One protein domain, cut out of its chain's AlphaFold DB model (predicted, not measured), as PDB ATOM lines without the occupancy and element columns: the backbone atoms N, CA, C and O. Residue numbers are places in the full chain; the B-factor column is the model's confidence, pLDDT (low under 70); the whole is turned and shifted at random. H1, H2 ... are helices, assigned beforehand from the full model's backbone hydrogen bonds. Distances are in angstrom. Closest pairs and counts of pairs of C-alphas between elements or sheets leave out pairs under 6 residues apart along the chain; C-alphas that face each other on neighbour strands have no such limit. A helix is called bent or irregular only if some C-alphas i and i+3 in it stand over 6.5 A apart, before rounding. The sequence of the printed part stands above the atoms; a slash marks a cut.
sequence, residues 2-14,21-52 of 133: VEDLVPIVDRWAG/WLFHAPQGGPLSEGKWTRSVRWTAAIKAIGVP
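This is residues 2 to 14 and 21 to 52 of the 133 residues of the protein "Tyr recombinase domain-containing protein" of Kribbella sp. 16K104 (UniProt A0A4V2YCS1). This is a loose, open arch of three helices with an empty gap between its two sides. The longest helix, H1, stands alone on one side, the two short helices H2 and H3 follow one after the other on the other side, and the unnamed stretch of residues 21 to 32 lies between the two sides at one end. Residues 2 to 8 of H1 stick out free, and so do residues 45 to 50, of which 45 to 48 belong to H3. The printed part has 45 residues, 26 of them in three named helices that follow along the chain in the order H1, H2, H3; there is no named strand, and the class is all helix. It is loose, with a radius of gyration of the C-alphas of 12.7 A, and flat, spanning 30 by 26 by 14 A.

H1 is residues 2 to 13, 16.0 A long, from C-alpha 2 at (28.665, 41.112, 9.834); it is neither bent nor irregular, but only just: C-alphas 4 and 7 are 6.4 A apart. H2 is residues 33 to 39, 9.7 A long, and irregular, with C-alphas 34 and 37 7.6 A apart. H3 is residues 42 to 48, 9.8 A long, ending at C-alpha 48 at (40.099, 27.630, -6.667).

H1 is apart from H2 and from H3. H2 and H3 are close but not clearly touching; their closest C-alphas, those of Thr 37 and Thr 43, are 7.5 A apart. They run the same way at a steep tilt of 37 degrees, only just beyond shallow. Every O i to N i+4 pair is within hydrogen-bond range in H3, 6 of 8 in H1, and 1 of 3 in H2, where 3 of 4 O i to N i+3 pairs are.

The two C-alphas farthest apart, those of Gly 14 and Pro 52, are 32.4 A apart. Residues 15 to 20 are not printed, and C-alphas 14 and 21 across the cut are 12.0 A apart. The link from H2 to H3 is tight. Mean pLDDT of the printed part is 81.3; residues 2 to 3 are under 70.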
ATOM      1  N   VAL A   2      27.652  40.273   9.160       60.78
ATOM      2  CA  VAL A   2      28.665  41.112   9.834       60.78
ATOM      3  C   VAL A   2      29.396  40.295  10.903       60.78
ATOM      4  O   VAL A   2      30.611  40.379  11.032       60.78
ATOM      5  N   GLU A   3      28.665  39.419  11.584       69.00
ATOM      6  CA  GLU A   3      29.133  38.496  12.619       69.00
ATOM      7  C   GLU A   3      30.195  37.524  12.090       69.00
ATOM      8  O   GLU A   3      31.123  37.178  12.810       69.00
ATOM      9  N   ASP A   4      30.105  37.141  10.814       77.56
ATOM     10  CA  ASP A   4      31.074  36.258  10.154       77.56
ATOM     11  C   ASP A   4      32.354  37.005   9.741       77.56
ATOM     12  O   ASP A   4      33.414  36.403   9.565       77.56
ATOM     13  N   LEU A   5      32.269  38.331   9.580       76.38
ATOM     14  CA  LEU A   5      33.392  39.181   9.186       76.38
ATOM     15  C   LEU A   5      34.232  39.630  10.379       76.38
ATOM     16  O   LEU A   5      35.441  39.795  10.215       76.38
ATOM     17  N   VAL A   6      33.634  39.804  11.562       81.50
ATOM     18  CA  VAL A   6      34.351  40.244  12.774       81.50
ATOM     19  C   VAL A   6      35.545  39.331  13.099       81.50
ATOM     20  O   VAL A   6      36.658  39.850  13.155       81.50
ATOM     21  N   PRO A   7      35.410  37.990  13.164       84.88
ATOM     22  CA  PRO A   7      36.543  37.104  13.448       84.88
ATOM     23  C   PRO A   7      37.643  37.173  12.385       84.88
ATOM     24  O   PRO A   7      38.822  36.959  12.672       84.88
ATOM     25  N   ILE A   8      37.265  37.456  11.135       84.12
ATOM     26  CA  ILE A   8      38.223  37.640  10.049       84.12
ATOM     27  C   ILE A   8      38.983  38.939  10.296       84.12
ATOM     28  O   ILE A   8      40.205  38.914  10.365       84.12
ATOM     29  N   VAL A   9      38.292  40.061  10.471       84.12
ATOM     30  CA  VAL A   9      38.936  41.359  10.708       84.12
ATOM     31  C   VAL A   9      39.833  41.310  11.947       84.12
ATOM     32  O   VAL A   9      40.984  41.734  11.855       84.12
ATOM     33  N   ASP A  10      39.371  40.701  13.039       83.94
ATOM     34  CA  ASP A  10      40.141  40.534  14.276       83.94
ATOM     35  C   ASP A  10      41.420  39.731  14.049       83.94
ATOM     36  O   ASP A  10      42.501  40.150  14.460       83.94
ATOM     37  N   ARG A  11      41.344  38.624  13.301       84.31
ATOM     38  CA  ARG A  11      42.533  37.848  12.919       84.31
ATOM     39  C   ARG A  11      43.554  38.694  12.154       84.31
ATOM     40  O   ARG A  11      44.755  38.502  12.320       84.31
ATOM     41  N   TRP A  12      43.098  39.586  11.279       80.75
ATOM     42  CA  TRP A  12      43.984  40.451  10.494       80.75
ATOM     43  C   TRP A  12      44.496  41.664  11.287       80.75
ATOM     44  O   TRP A  12      45.528  42.230  10.915       80.75
ATOM     45  N   ALA A  13      43.797  42.057  12.351       83.94
ATOM     46  CA  ALA A  13      44.119  43.202  13.196       83.94
ATOM     47  C   ALA A  13      44.931  42.845  14.453       83.94
ATOM     48  O   ALA A  13      45.598  43.729  14.978       83.94
ATOM     49  N   GLY A  14      44.901  41.589  14.913       79.31
ATOM     50  CA  GLY A  14      45.340  41.182  16.256       79.31
ATOM     51  C   GLY A  14      46.717  41.683  16.702       79.31
ATOM     52  O   GLY A  14      46.858  42.126  17.836       79.31
ATOM     53  N   TRP A  21      48.389  49.409   8.370       82.19
ATOM     54  CA  TRP A  21      47.530  48.922   7.292       82.19
ATOM     55  C   TRP A  21      46.911  47.567   7.641       82.19
ATOM     56  O   TRP A  21      47.631  46.581   7.840       82.19
ATOM     57  N   LEU A  22      45.576  47.480   7.631       82.31
ATOM     58  CA  LEU A  22      44.868  46.210   7.837       82.31
ATOM     59  C   LEU A  22      45.219  45.194   6.736       82.31
ATOM     60  O   LEU A  22      45.496  44.033   7.033       82.31
ATOM     61  N   PHE A  23      45.349  45.662   5.493       83.50
ATOM     62  CA  PHE A  23      45.861  44.893   4.360       83.50
ATOM     63  C   PHE A  23      47.106  45.576   3.794       83.50
ATOM     64  O   PHE A  23      47.048  46.734   3.391       83.50
ATOM     65  N   HIS A  24      48.228  44.859   3.744       82.44
ATOM     66  CA  HIS A  24      49.471  45.349   3.152       82.44
ATOM     67  C   HIS A  24      49.822  44.549   1.896       82.44
ATOM     68  O   HIS A  24      49.426  43.391   1.731       82.44
ATOM     69  N   ALA A  25      50.595  45.160   1.003       79.25
ATOM     70  CA  ALA A  25      51.235  44.440  -0.087       79.25
ATOM     71  C   ALA A  25      52.158  43.338   0.478       79.25
ATOM     72  O   ALA A  25      52.644  43.470   1.605       79.25
ATOM     73  N   PRO A  26      52.478  42.279  -0.289       76.62
ATOM     74  CA  PRO A  26      53.353  41.200   0.179       76.62
ATOM     75  C   PRO A  26      54.723  41.677   0.695       76.62
ATOM     76  O   PRO A  26      55.357  40.978   1.471       76.62
ATOM     77  N   GLN A  27      55.165  42.868   0.278       77.00
ATOM     78  CA  GLN A  27      56.420  43.505   0.687       77.00
ATOM     79  C   GLN A  27      56.271  44.525   1.842       77.00
ATOM     80  O   GLN A  27      57.215  45.254   2.118       77.00
ATOM     81  N   GLY A  28      55.112  44.613   2.508       74.00
ATOM     82  CA  GLY A  28      54.934  45.428   3.724       74.00
ATOM     83  C   GLY A  28      54.562  46.904   3.516       74.00
ATOM     84  O   GLY A  28      54.687  47.700   4.439       74.00
ATOM     85  N   GLY A  29      54.083  47.286   2.328       81.44
ATOM     86  CA  GLY A  29      53.630  48.648   2.006       81.44
ATOM     87  C   GLY A  29      52.126  48.752   1.716       81.44
ATOM     88  O   GLY A  29      51.411  47.748   1.811       81.44
ATOM     89  N   PRO A  30      51.629  49.938   1.317       81.06
ATOM     90  CA  PRO A  30      50.232  50.110   0.945       81.06
ATOM     91  C   PRO A  30      49.880  49.264  -0.281       81.06
ATOM     92  O   PRO A  30      50.674  49.064  -1.206       81.06
ATOM     93  N   LEU A  31      48.652  48.766  -0.282       81.38
ATOM     94  CA  LEU A  31      48.099  48.001  -1.384       81.38
ATOM     95  C   LEU A  31      47.812  48.955  -2.555       81.38
ATOM     96  O   LEU A  31      46.936  49.808  -2.477       81.38
ATOM     97  N   SER A  32      48.574  48.837  -3.641       77.12
ATOM     98  CA  SER A  32      48.367  49.664  -4.835       77.12
ATOM     99  C   SER A  32      47.200  49.134  -5.665       77.12
ATOM    100  O   SER A  32      47.184  47.951  -6.002       77.12
ATOM    101  N   GLU A  33      46.281  50.015  -6.068       70.12
ATOM    102  CA  GLU A  33      45.107  49.688  -6.890       70.12
ATOM    103  C   GLU A  33      45.480  48.918  -8.171       70.12
ATOM    104  O   GLU A  33      44.957  47.834  -8.429       70.12
ATOM    105  N   GLY A  34      46.486  49.388  -8.917       72.19
ATOM    106  CA  GLY A  34      46.923  48.739 -10.160       72.19
ATOM    107  C   GLY A  34      47.635  47.391  -9.973       72.19
ATOM    108  O   GLY A  34      47.725  46.600 -10.912       72.19
ATOM    109  N   LYS A  35      48.149  47.096  -8.770       75.69
ATOM    110  CA  LYS A  35      48.878  45.845  -8.463       75.69
ATOM    111  C   LYS A  35      48.100  44.912  -7.545       75.69
ATOM    112  O   LYS A  35      48.578  43.814  -7.234       75.69
ATOM    113  N   TRP A  36      46.923  45.326  -7.102       81.19
ATOM    114  CA  TRP A  36      46.170  44.635  -6.074       81.19
ATOM    115  C   TRP A  36      45.798  43.210  -6.493       81.19
ATOM    116  O   TRP A  36      46.128  42.274  -5.773       81.19
ATOM    117  N   THR A  37      45.265  43.022  -7.704       78.06
ATOM    118  CA  THR A  37      44.887  41.709  -8.268       78.06
ATOM    119  C   THR A  37      46.017  40.679  -8.177       78.06
ATOM    120  O   THR A  37      45.791  39.513  -7.849       78.06
ATOM    121  N   ARG A  38      47.262  41.110  -8.427       79.44
ATOM    122  CA  ARG A  38      48.454  40.262  -8.282       79.44
ATOM    123  C   ARG A  38      48.817  40.052  -6.813       79.44
ATOM    124  O   ARG A  38      49.139  38.933  -6.427       79.44
ATOM    125  N   SER A  39      48.750  41.115  -6.016       79.94
ATOM    126  CA  SER A  39      49.103  41.122  -4.591       79.94
ATOM    127  C   SER A  39      48.235  40.168  -3.771       79.94
ATOM    128  O   SER A  39      48.759  39.463  -2.916       79.94
ATOM    129  N   VAL A  40      46.939  40.074  -4.084       81.44
ATOM    130  CA  VAL A  40      46.002  39.144  -3.425       81.44
ATOM    131  C   VAL A  40      45.846  37.812  -4.154       81.44
ATOM    132  O   VAL A  40      45.016  36.992  -3.774       81.44
ATOM    133  N   ARG A  41      46.630  37.577  -5.214       84.88
ATOM    134  CA  ARG A  41      46.569  36.358  -6.039       84.88
ATOM    135  C   ARG A  41      45.147  36.055  -6.542       84.88
ATOM    136  O   ARG A  41      44.744  34.894  -6.595       84.88
ATOM    137  N   TRP A  42      44.413  37.086  -6.966       86.06
ATOM    138  CA  TRP A  42      43.006  37.007  -7.387       86.06
ATOM    139  C   TRP A  42      42.736  35.872  -8.383       86.06
ATOM    140  O   TRP A  42      41.849  35.056  -8.168       86.06
ATOM    141  N   THR A  43      43.554  35.750  -9.435       85.06
ATOM    142  CA  THR A  43      43.402  34.697 -10.454       85.06
ATOM    143  C   THR A  43      43.490  33.284  -9.868       85.06
ATOM    144  O   THR A  43      42.802  32.377 -10.328       85.06
ATOM    145  N   ALA A  44      44.325  33.078  -8.845       86.62
ATOM    146  CA  ALA A  44      44.410  31.790  -8.166       86.62
ATOM    147  C   ALA A  44      43.164  31.536  -7.305       86.62
ATOM    148  O   ALA A  44      42.643  30.425  -7.320       86.62
ATOM    149  N   ALA A  45      42.660  32.566  -6.621       87.94
ATOM    150  CA  ALA A  45      41.447  32.477  -5.813       87.94
ATOM    151  C   ALA A  45      40.211  32.144  -6.665       87.94
ATOM    152  O   ALA A  45      39.510  31.182  -6.368       87.94
ATOM    153  N   ILE A  46      39.992  32.858  -7.778       90.25
ATOM    154  CA  ILE A  46      38.845  32.602  -8.669       90.25
ATOM    155  C   ILE A  46      38.918  31.223  -9.339       90.25
ATOM    156  O   ILE A  46      37.892  30.601  -9.606       90.25
ATOM    157  N   LYS A  47      40.134  30.716  -9.585       89.75
ATOM    158  CA  LYS A  47      40.342  29.356 -10.091       89.75
ATOM    159  C   LYS A  47      40.006  28.310  -9.029       89.75
ATOM    160  O   LYS A  47      39.399  27.301  -9.368       89.75
ATOM    161  N   ALA A  48      40.375  28.548  -7.771       90.50
ATOM    162  CA  ALA A  48      40.099  27.630  -6.667       90.50
ATOM    163  C   ALA A  48      38.593  27.455  -6.409       90.50
ATOM    164  O   ALA A  48      38.160  26.353  -6.097       90.50
ATOM    165  N   ILE A  49      37.799  28.514  -6.601       90.38
ATOM    166  CA  ILE A  49      36.330  28.464  -6.484       90.38
ATOM    167  C   ILE A  49      35.621  28.036  -7.782       90.38
ATOM    168  O   ILE A  49      34.399  27.965  -7.813       90.38
ATOM    169  N   GLY A  50      36.360  27.785  -8.871       90.81
ATOM    170  CA  GLY A  50      35.790  27.346 -10.149       90.81
ATOM    171  C   GLY A  50      35.090  28.434 -10.977       90.81
ATOM    172  O   GLY A  50      34.371  28.101 -11.915       90.81
ATOM    173  N   VAL A  51      35.314  29.725 -10.690       88.19
ATOM    174  CA  VAL A  51      34.649  30.855 -11.375       88.19
ATOM    175  C   VAL A  51      35.676  31.755 -12.086       88.19
ATOM    176  O   VAL A  51      35.917  32.891 -11.683       88.19
ATOM    177  N   PRO A  52      36.314  31.295 -13.178       80.12
ATOM    178  CA  PRO A  52      37.501  31.936 -13.760       80.12
ATOM    179  C   PRO A  52      37.263  33.315 -14.400       80.12
ATOM    180  O   PRO A  52      38.228  33.999 -14.734       80.12
TER     181      PRO A  52